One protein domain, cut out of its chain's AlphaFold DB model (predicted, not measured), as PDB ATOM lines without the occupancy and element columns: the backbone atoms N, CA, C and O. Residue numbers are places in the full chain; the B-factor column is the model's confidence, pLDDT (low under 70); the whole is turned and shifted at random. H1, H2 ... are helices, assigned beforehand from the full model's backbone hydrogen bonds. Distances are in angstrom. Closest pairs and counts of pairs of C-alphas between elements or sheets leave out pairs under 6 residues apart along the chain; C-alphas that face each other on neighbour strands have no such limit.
ATOM      1  N   ALA A  43     117.872  69.013 123.565       68.00
ATOM      2  CA  ALA A  43     116.785  69.079 122.605       68.00
ATOM      3  C   ALA A  43     117.255  69.659 121.267       68.00
ATOM      4  O   ALA A  43     118.098  70.553 121.192       68.00
ATOM      5  N   THR A  44     116.701  69.122 120.190       74.75
ATOM      6  CA  THR A  44     116.979  69.555 118.821       74.75
ATOM      7  C   THR A  44     116.287  70.879 118.500       74.75
ATOM      8  O   THR A  44     115.299  71.251 119.132       74.75
ATOM      9  N   ALA A  45     116.772  71.586 117.476       75.62
ATOM     10  CA  ALA A  45     116.162  72.838 117.027       75.62
ATOM     11  C   ALA A  45     114.668  72.682 116.668       75.62
ATOM     12  O   ALA A  45     113.871  73.554 116.989       75.62
ATOM     13  N   ASP A  46     114.257  71.550 116.085       76.31
ATOM     14  CA  ASP A  46     112.840  71.249 115.818       76.31
ATOM     15  C   ASP A  46     111.993  71.169 117.106       76.31
ATOM     16  O   ASP A  46     110.837  71.604 117.137       76.31
ATOM     17  N   GLU A  47     112.556  70.622 118.188       74.75
ATOM     18  CA  GLU A  47     111.885  70.532 119.491       74.75
ATOM     19  C   GLU A  47     111.745  71.918 120.131       74.75
ATOM     20  O   GLU A  47     110.671  72.258 120.634       74.75
ATOM     21  N   TRP A  48     112.784  72.751 120.025       80.06
ATOM     22  CA  TRP A  48     112.746  74.156 120.432       80.06
ATOM     23  C   TRP A  48     111.747  74.981 119.619       80.06
ATOM     24  O   TRP A  48     110.982  75.749 120.202       80.06
ATOM     25  N   ALA A  49     111.680  74.774 118.303       80.62
ATOM     26  CA  ALA A  49     110.740  75.469 117.428       80.62
ATOM     27  C   ALA A  49     109.289  75.110 117.773       80.62
ATOM     28  O   ALA A  49     108.447  75.992 117.959       80.62
ATOM     29  N   THR A  50     109.012  73.816 117.957       80.50
ATOM     30  CA  THR A  50     107.682  73.319 118.344       80.50
ATOM     31  C   THR A  50     107.254  73.861 119.709       80.50
ATOM     32  O   THR A  50     106.100  74.266 119.898       80.50
ATOM     33  N   TRP A  51     108.180  73.887 120.671       82.00
ATOM     34  CA  TRP A  51     107.922  74.440 121.995       82.00
ATOM     35  C   TRP A  51     107.647  75.943 121.931       82.00
ATOM     36  O   TRP A  51     106.648  76.398 122.482       82.00
ATOM     37  N   MET A  52     108.467  76.707 121.209       76.44
ATOM     38  CA  MET A  52     108.290  78.149 121.043       76.44
ATOM     39  C   MET A  52     106.969  78.509 120.359       76.44
ATOM     40  O   MET A  52     106.288  79.431 120.808       76.44
ATOM     41  N   GLU A  53     106.574  77.781 119.312       81.19
ATOM     42  CA  GLU A  53     105.291  77.977 118.625       81.19
ATOM     43  C   GLU A  53     104.111  77.754 119.579       81.19
ATOM     44  O   GLU A  53     103.191  78.581 119.653       81.19
ATOM     45  N   THR A  54     104.164  76.663 120.347       78.06
ATOM     46  CA  THR A  54     103.147  76.324 121.350       78.06
ATOM     47  C   THR A  54     103.091  77.400 122.428       78.06
ATOM     48  O   THR A  54     102.031  77.958 122.697       78.06
ATOM     49  N   GLN A  55     104.245  77.787 122.967       77.06
ATOM     50  CA  GLN A  55     104.380  78.811 123.994       77.06
ATOM     51  C   GLN A  55     103.860  80.179 123.565       77.06
ATOM     52  O   GLN A  55     103.153  80.852 124.321       77.06
ATOM     53  N   MET A  56     104.191  80.608 122.350       73.00
ATOM     54  CA  MET A  56     103.706  81.871 121.803       73.00
ATOM     55  C   MET A  56     102.204  81.819 121.551       73.00
ATOM     56  O   MET A  56     101.504  82.786 121.843       73.00
ATOM     57  N   THR A  57     101.686  80.690 121.080       77.00
ATOM     58  CA  THR A  57     100.250  80.524 120.848       77.00
ATOM     59  C   THR A  57      99.453  80.508 122.153       77.00
ATOM     60  O   THR A  57      98.432  81.192 122.237       77.00
ATOM     61  N   ASP A  58      99.918  79.796 123.179       76.31
ATOM     62  CA  ASP A  58      99.246  79.699 124.480       76.31
ATOM     63  C   ASP A  58      99.296  81.018 125.266       76.31
ATOM     64  O   ASP A  58      98.291  81.433 125.849       76.31
ATOM     65  N   HIS A  59     100.435  81.721 125.254       73.12
ATOM     66  CA  HIS A  59     100.617  82.922 126.077       73.12
ATOM     67  C   HIS A  59     100.359  84.249 125.357       73.12
ATOM     68  O   HIS A  59      99.888  85.198 125.987       73.12
ATOM     69  N   MET A  60     100.674  84.356 124.066       72.44
ATOM     70  CA  MET A  60     100.470  85.584 123.282       72.44
ATOM     71  C   MET A  60      99.258  85.488 122.347       72.44
ATOM     72  O   MET A  60      98.747  86.517 121.899       72.44
ATOM     73  N   GLY A  61      98.741  84.279 122.121       76.75
ATOM     74  CA  GLY A  61      97.518  84.021 121.376       76.75
ATOM     75  C   GLY A  61      97.750  83.544 119.936       76.75
ATOM     76  O   GLY A  61      98.861  83.603 119.405       76.75
ATOM     77  N   PRO A  62      96.681  83.080 119.265       74.19
ATOM     78  CA  PRO A  62      96.760  82.619 117.884       74.19
ATOM     79  C   PRO A  62      97.209  83.758 116.958       74.19
ATOM     80  O   PRO A  62      96.588  84.821 116.926       74.19
ATOM     81  N   GLY A  63      98.285  83.524 116.202       77.69
ATOM     82  CA  GLY A  63      98.908  84.516 115.315       77.69
ATOM     83  C   GLY A  63     100.095  85.266 115.926       77.69
ATOM     84  O   GLY A  63     100.679  86.116 115.256       77.69
ATOM     85  N   ALA A  64     100.489  84.951 117.163       77.38
ATOM     86  CA  ALA A  64     101.673  85.533 117.788       77.38
ATOM     87  C   ALA A  64     102.968  85.243 117.014       77.38
ATOM     88  O   ALA A  64     103.804  86.133 116.901       77.38
ATOM     89  N   VAL A  65     103.100  84.045 116.433       76.12
ATOM     90  CA  VAL A  65     104.246  83.672 115.589       76.12
ATOM     91  C   VAL A  65     104.317  84.555 114.349       76.12
ATOM     92  O   VAL A  65     105.311  85.237 114.152       76.12
ATOM     93  N   GLU A  66     103.229  84.656 113.582       80.00
ATOM     94  CA  GLU A  66     103.187  85.509 112.385       80.00
ATOM     95  C   GLU A  66     103.457  86.987 112.725       80.00
ATOM     96  O   GLU A  66     104.184  87.685 112.014       80.00
ATOM     97  N   TRP A  67     102.907  87.473 113.844       79.00
ATOM     98  CA  TRP A  67     103.178  88.822 114.335       79.00
ATOM     99  C   TRP A  67     104.655  89.012 114.685       79.00
ATOM    100  O   TRP A  67     105.251  90.024 114.318       79.00
ATOM    101  N   MET A  68     105.254  88.037 115.364       81.75
ATOM    102  CA  MET A  68     106.654  88.058 115.750       81.75
ATOM    103  C   MET A  68     107.577  88.022 114.531       81.75
ATOM    104  O   MET A  68     108.472  88.856 114.427       81.75
ATOM    105  N   GLU A  69     107.322  87.127 113.582       81.75
ATOM    106  CA  GLU A  69     108.086  86.996 112.340       81.75
ATOM    107  C   GLU A  69     108.009  88.280 111.510       81.75
ATOM    108  O   GLU A  69     109.025  88.796 111.040       81.75
ATOM    109  N   SER A  70     106.817  88.874 111.404       77.94
ATOM    110  CA  SER A  70     106.629  90.147 110.708       77.94
ATOM    111  C   SER A  70     107.311  91.333 111.402       77.94
ATOM    112  O   SER A  70     107.535  92.348 110.735       77.94
ATOM    113  N   HIS A  71     107.566  91.275 112.713       79.38
ATOM    114  CA  HIS A  71     108.007  92.438 113.494       79.38
ATOM    115  C   HIS A  71     109.466  92.370 113.952       79.38
ATOM    116  O   HIS A  71     110.137  93.399 113.991       79.38
ATOM    117  N   MET A  72     109.963  91.180 114.283       75.69
ATOM    118  CA  MET A  72     111.362  90.943 114.642       75.69
ATOM    119  C   MET A  72     112.211  90.543 113.435       75.69
ATOM    120  O   MET A  72     113.419  90.761 113.456       75.69
ATOM    121  N   GLY A  73     111.593  90.038 112.361       78.00
ATOM    122  CA  GLY A  73     112.299  89.659 111.136       78.00
ATOM    123  C   GLY A  73     113.151  88.396 111.272       78.00
ATOM    124  O   GLY A  73     114.022  88.183 110.435       78.00
ATOM    125  N   VAL A  74     112.906  87.597 112.312       78.06
ATOM    126  CA  VAL A  74     113.520  86.286 112.563       78.06
ATOM    127  C   VAL A  74     112.415  85.243 112.667       78.06
ATOM    128  O   VAL A  74     111.351  85.536 113.226       78.06
ATOM    129  N   THR A  75     112.640  84.056 112.106       83.44
ATOM    130  CA  THR A  75     111.674  82.951 112.196       83.44
ATOM    131  C   THR A  75     111.804  82.204 113.520       83.44
ATOM    132  O   THR A  75     112.828  82.284 114.204       83.44
ATOM    133  N   VAL A  76     110.761  81.459 113.895       79.25
ATOM    134  CA  VAL A  76     110.818  80.581 115.077       79.25
ATOM    135  C   VAL A  76     111.896  79.505 114.906       79.25
ATOM    136  O   VAL A  76     112.623  79.241 115.855       79.25
ATOM    137  N   ASP A  77     112.070  78.960 113.699       82.44
ATOM    138  CA  ASP A  77     113.150  78.017 113.371       82.44
ATOM    139  C   ASP A  77     114.554  78.610 113.554       82.44
ATOM    140  O   ASP A  77     115.448  77.929 114.051       82.44
ATOM    141  N   GLU A  78     114.771  79.868 113.157       79.50
ATOM    142  CA  GLU A  78     116.065  80.540 113.332       79.50
ATOM    143  C   GLU A  78     116.353  80.815 114.809       79.50
ATOM    144  O   GLU A  78     117.466  80.581 115.269       79.50
ATOM    145  N   MET A  79     115.345  81.258 115.566       80.19
ATOM    146  CA  MET A  79     115.485  81.482 117.007       80.19
ATOM    147  C   MET A  79     115.689  80.167 117.773       80.19
ATOM    148  O   MET A  79     116.438  80.123 118.743       80.19
ATOM    149  N   ALA A  80     115.057  79.087 117.318       77.50
ATOM    150  CA  ALA A  80     115.229  77.757 117.881       77.50
ATOM    151  C   ALA A  80     116.608  77.157 117.574       77.50
ATOM    152  O   ALA A  80     117.182  76.483 118.427       77.50
ATOM    153  N   GLN A  81     117.155  77.407 116.380       77.38
ATOM    154  CA  GLN A  81     118.532  77.036 116.044       77.38
ATOM    155  C   GLN A  81     119.543  77.818 116.882       77.38
ATOM    156  O   GLN A  81     120.450  77.209 117.435       77.38
ATOM    157  N   ASP A  82     119.352  79.132 117.028       77.94
ATOM    158  CA  ASP A  82     120.207  79.981 117.864       77.94
ATOM    159  C   ASP A  82     120.226  79.496 119.320       77.94
ATOM    160  O   ASP A  82     121.299  79.283 119.871       77.94
ATOM    161  N   MET A  83     119.057  79.193 119.896       71.81
ATOM    162  CA  MET A  83     118.940  78.600 121.237       71.81
ATOM    163  C   MET A  83     119.630  77.233 121.339       71.81
ATOM    164  O   MET A  83     120.385  76.994 122.276       71.81
ATOM    165  N   ALA A  84     119.411  76.338 120.372       74.00
ATOM    166  CA  ALA A  84     120.050  75.021 120.367       74.00
ATOM    167  C   ALA A  84     121.588  75.107 120.246       74.00
ATOM    168  O   ALA A  84     122.300  74.271 120.810       74.00
ATOM    169  N   ASP A  85     122.104  76.116 119.541       72.44
ATOM    170  CA  ASP A  85     123.538  76.361 119.367       72.44
ATOM    171  C   ASP A  85     124.163  77.086 120.582       72.44
ATOM    172  O   ASP A  85     125.269  76.727 121.001       72.44
ATOM    173  N   GLU A  86     123.476  78.065 121.188       66.75
ATOM    174  CA  GLU A  86     123.908  78.758 122.416       66.75
ATOM    175  C   GLU A  86     124.061  77.774 123.584       66.75
ATOM    176  O   GLU A  86     125.049  77.827 124.318       66.75
ATOM    177  N   GLU A  87     123.136  76.822 123.707       63.03
ATOM    178  CA  GLU A  87     123.179  75.731 124.689       63.03
ATOM    179  C   GLU A  87     124.408  74.825 124.477       63.03
ATOM    180  O   GLU A  87     125.108  74.464 125.429       63.03
ATOM    181  N   TYR A  88     124.752  74.524 123.218       56.62
ATOM    182  CA  TYR A  88     125.934  73.721 122.879       56.62
ATOM    183  C   TYR A  88     127.248  74.408 123.284       56.62
ATOM    184  O   TYR A  88     128.234  73.739 123.615       56.62
ATOM    185  N   HIS A  89     127.270  75.742 123.269       55.22
ATOM    186  CA  HIS A  89     128.412  76.553 123.683       55.22
ATOM    187  C   HIS A  89     128.413  76.875 125.188       55.22
ATOM    188  O   HIS A  89     129.484  76.927 125.794       55.22
ATOM    189  N   GLY A  90     127.248  76.983 125.832       51.78
ATOM    190  CA  GLY A  90     127.108  77.255 127.267       51.78
ATOM    191  C   GLY A  90     127.678  76.161 128.180       51.78
ATOM    192  O   GLY A  90     128.094  76.450 129.300       51.78
ATOM    193  N   GLY A  91     127.775  74.920 127.694       48.41
ATOM    194  CA  GLY A  91     128.441  73.817 128.398       48.41
ATOM    195  C   GLY A  91     129.971  73.772 128.249       48.41
ATOM    196  O   GLY A  91     130.616  72.946 128.900       48.41
ATOM    197  N   ALA A  92     130.566  74.610 127.393       49.12
ATOM    198  CA  ALA A  92     131.992  74.551 127.052       49.12
ATOM    199  C   ALA A  92     132.854  75.662 127.686       49.12
ATOM    200  O   ALA A  92     134.080  75.572 127.621       49.12
ATOM    201  N   ASP A  93     132.254  76.661 128.339       51.94
ATOM    202  CA  ASP A  93     132.950  77.858 128.835       51.94
ATOM    203  C   ASP A  93     132.911  77.998 130.371       51.94
ATOM    204  O   ASP A  93     132.566  79.043 130.918       51.94
TER     205      ASP A  93
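What this domain is: This is residues 43 to 93 of the 106 residues of an uncharacterized protein of Haloplanus rubicundus (UniProt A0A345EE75). Two longer helices, H1 and H3, pack on each other at a steep angle and run opposite ways, and the shorter H2 is set across one end of the pair, turned about perpendicular to both. Residues 69 to 74 stick out at that end, and residues 88 to 93 stick out at the other, as a tail that lengthens the shape. The printed part has 51 residues with three named helices, H1, H2 and H3 along the chain, and no named strand; the class is all helix. It is only just loose, close to compact, with a radius of gyration of the C-alphas of 11.9 A, and elongated, spanning 37 by 20 by 15 A.

Where its parts are: Find C-alpha 45 at (116.162, 72.838, 117.027); from there H1, residues 45 to 60, runs 21.2 A to C-alpha 60 at (100.470, 85.584, 123.282). H2 is residues 64 to 72. Go on to H3, residues 76 to 90, which runs 20.6 A to C-alpha 90 at (127.108, 77.255, 127.267).

How they stand to each other: Start from H1, the longest helix. It touches H3 at a steep tilt of 61 degrees, opposite ways; look at Ala 45 and Gln 81, their closest C-alphas, 4.9 A apart. H1 touches H2 with residues 53 to 57 alone, about perpendicular at 76 degrees; their closest C-alphas, those of Met 56 and Ala 64, are 5.8 A apart. H2 and H3 are close but not clearly touching: their closest C-alphas, those of Val 65 and Val 76, are 7.3 A apart. In H1, H2 and H3 every O i to N i+4 pair is within hydrogen-bond range.

The domain as a whole: The two C-alphas farthest apart, those of Pro 62 and Asp 93, are 38.1 A apart. The printed part has no cut, and both links, H1 to H2 and H2 to H3, are tight. In the B-factor column the mean pLDDT of the printed part is 73.9; residue 43 and residues 86 to 93 are under 70.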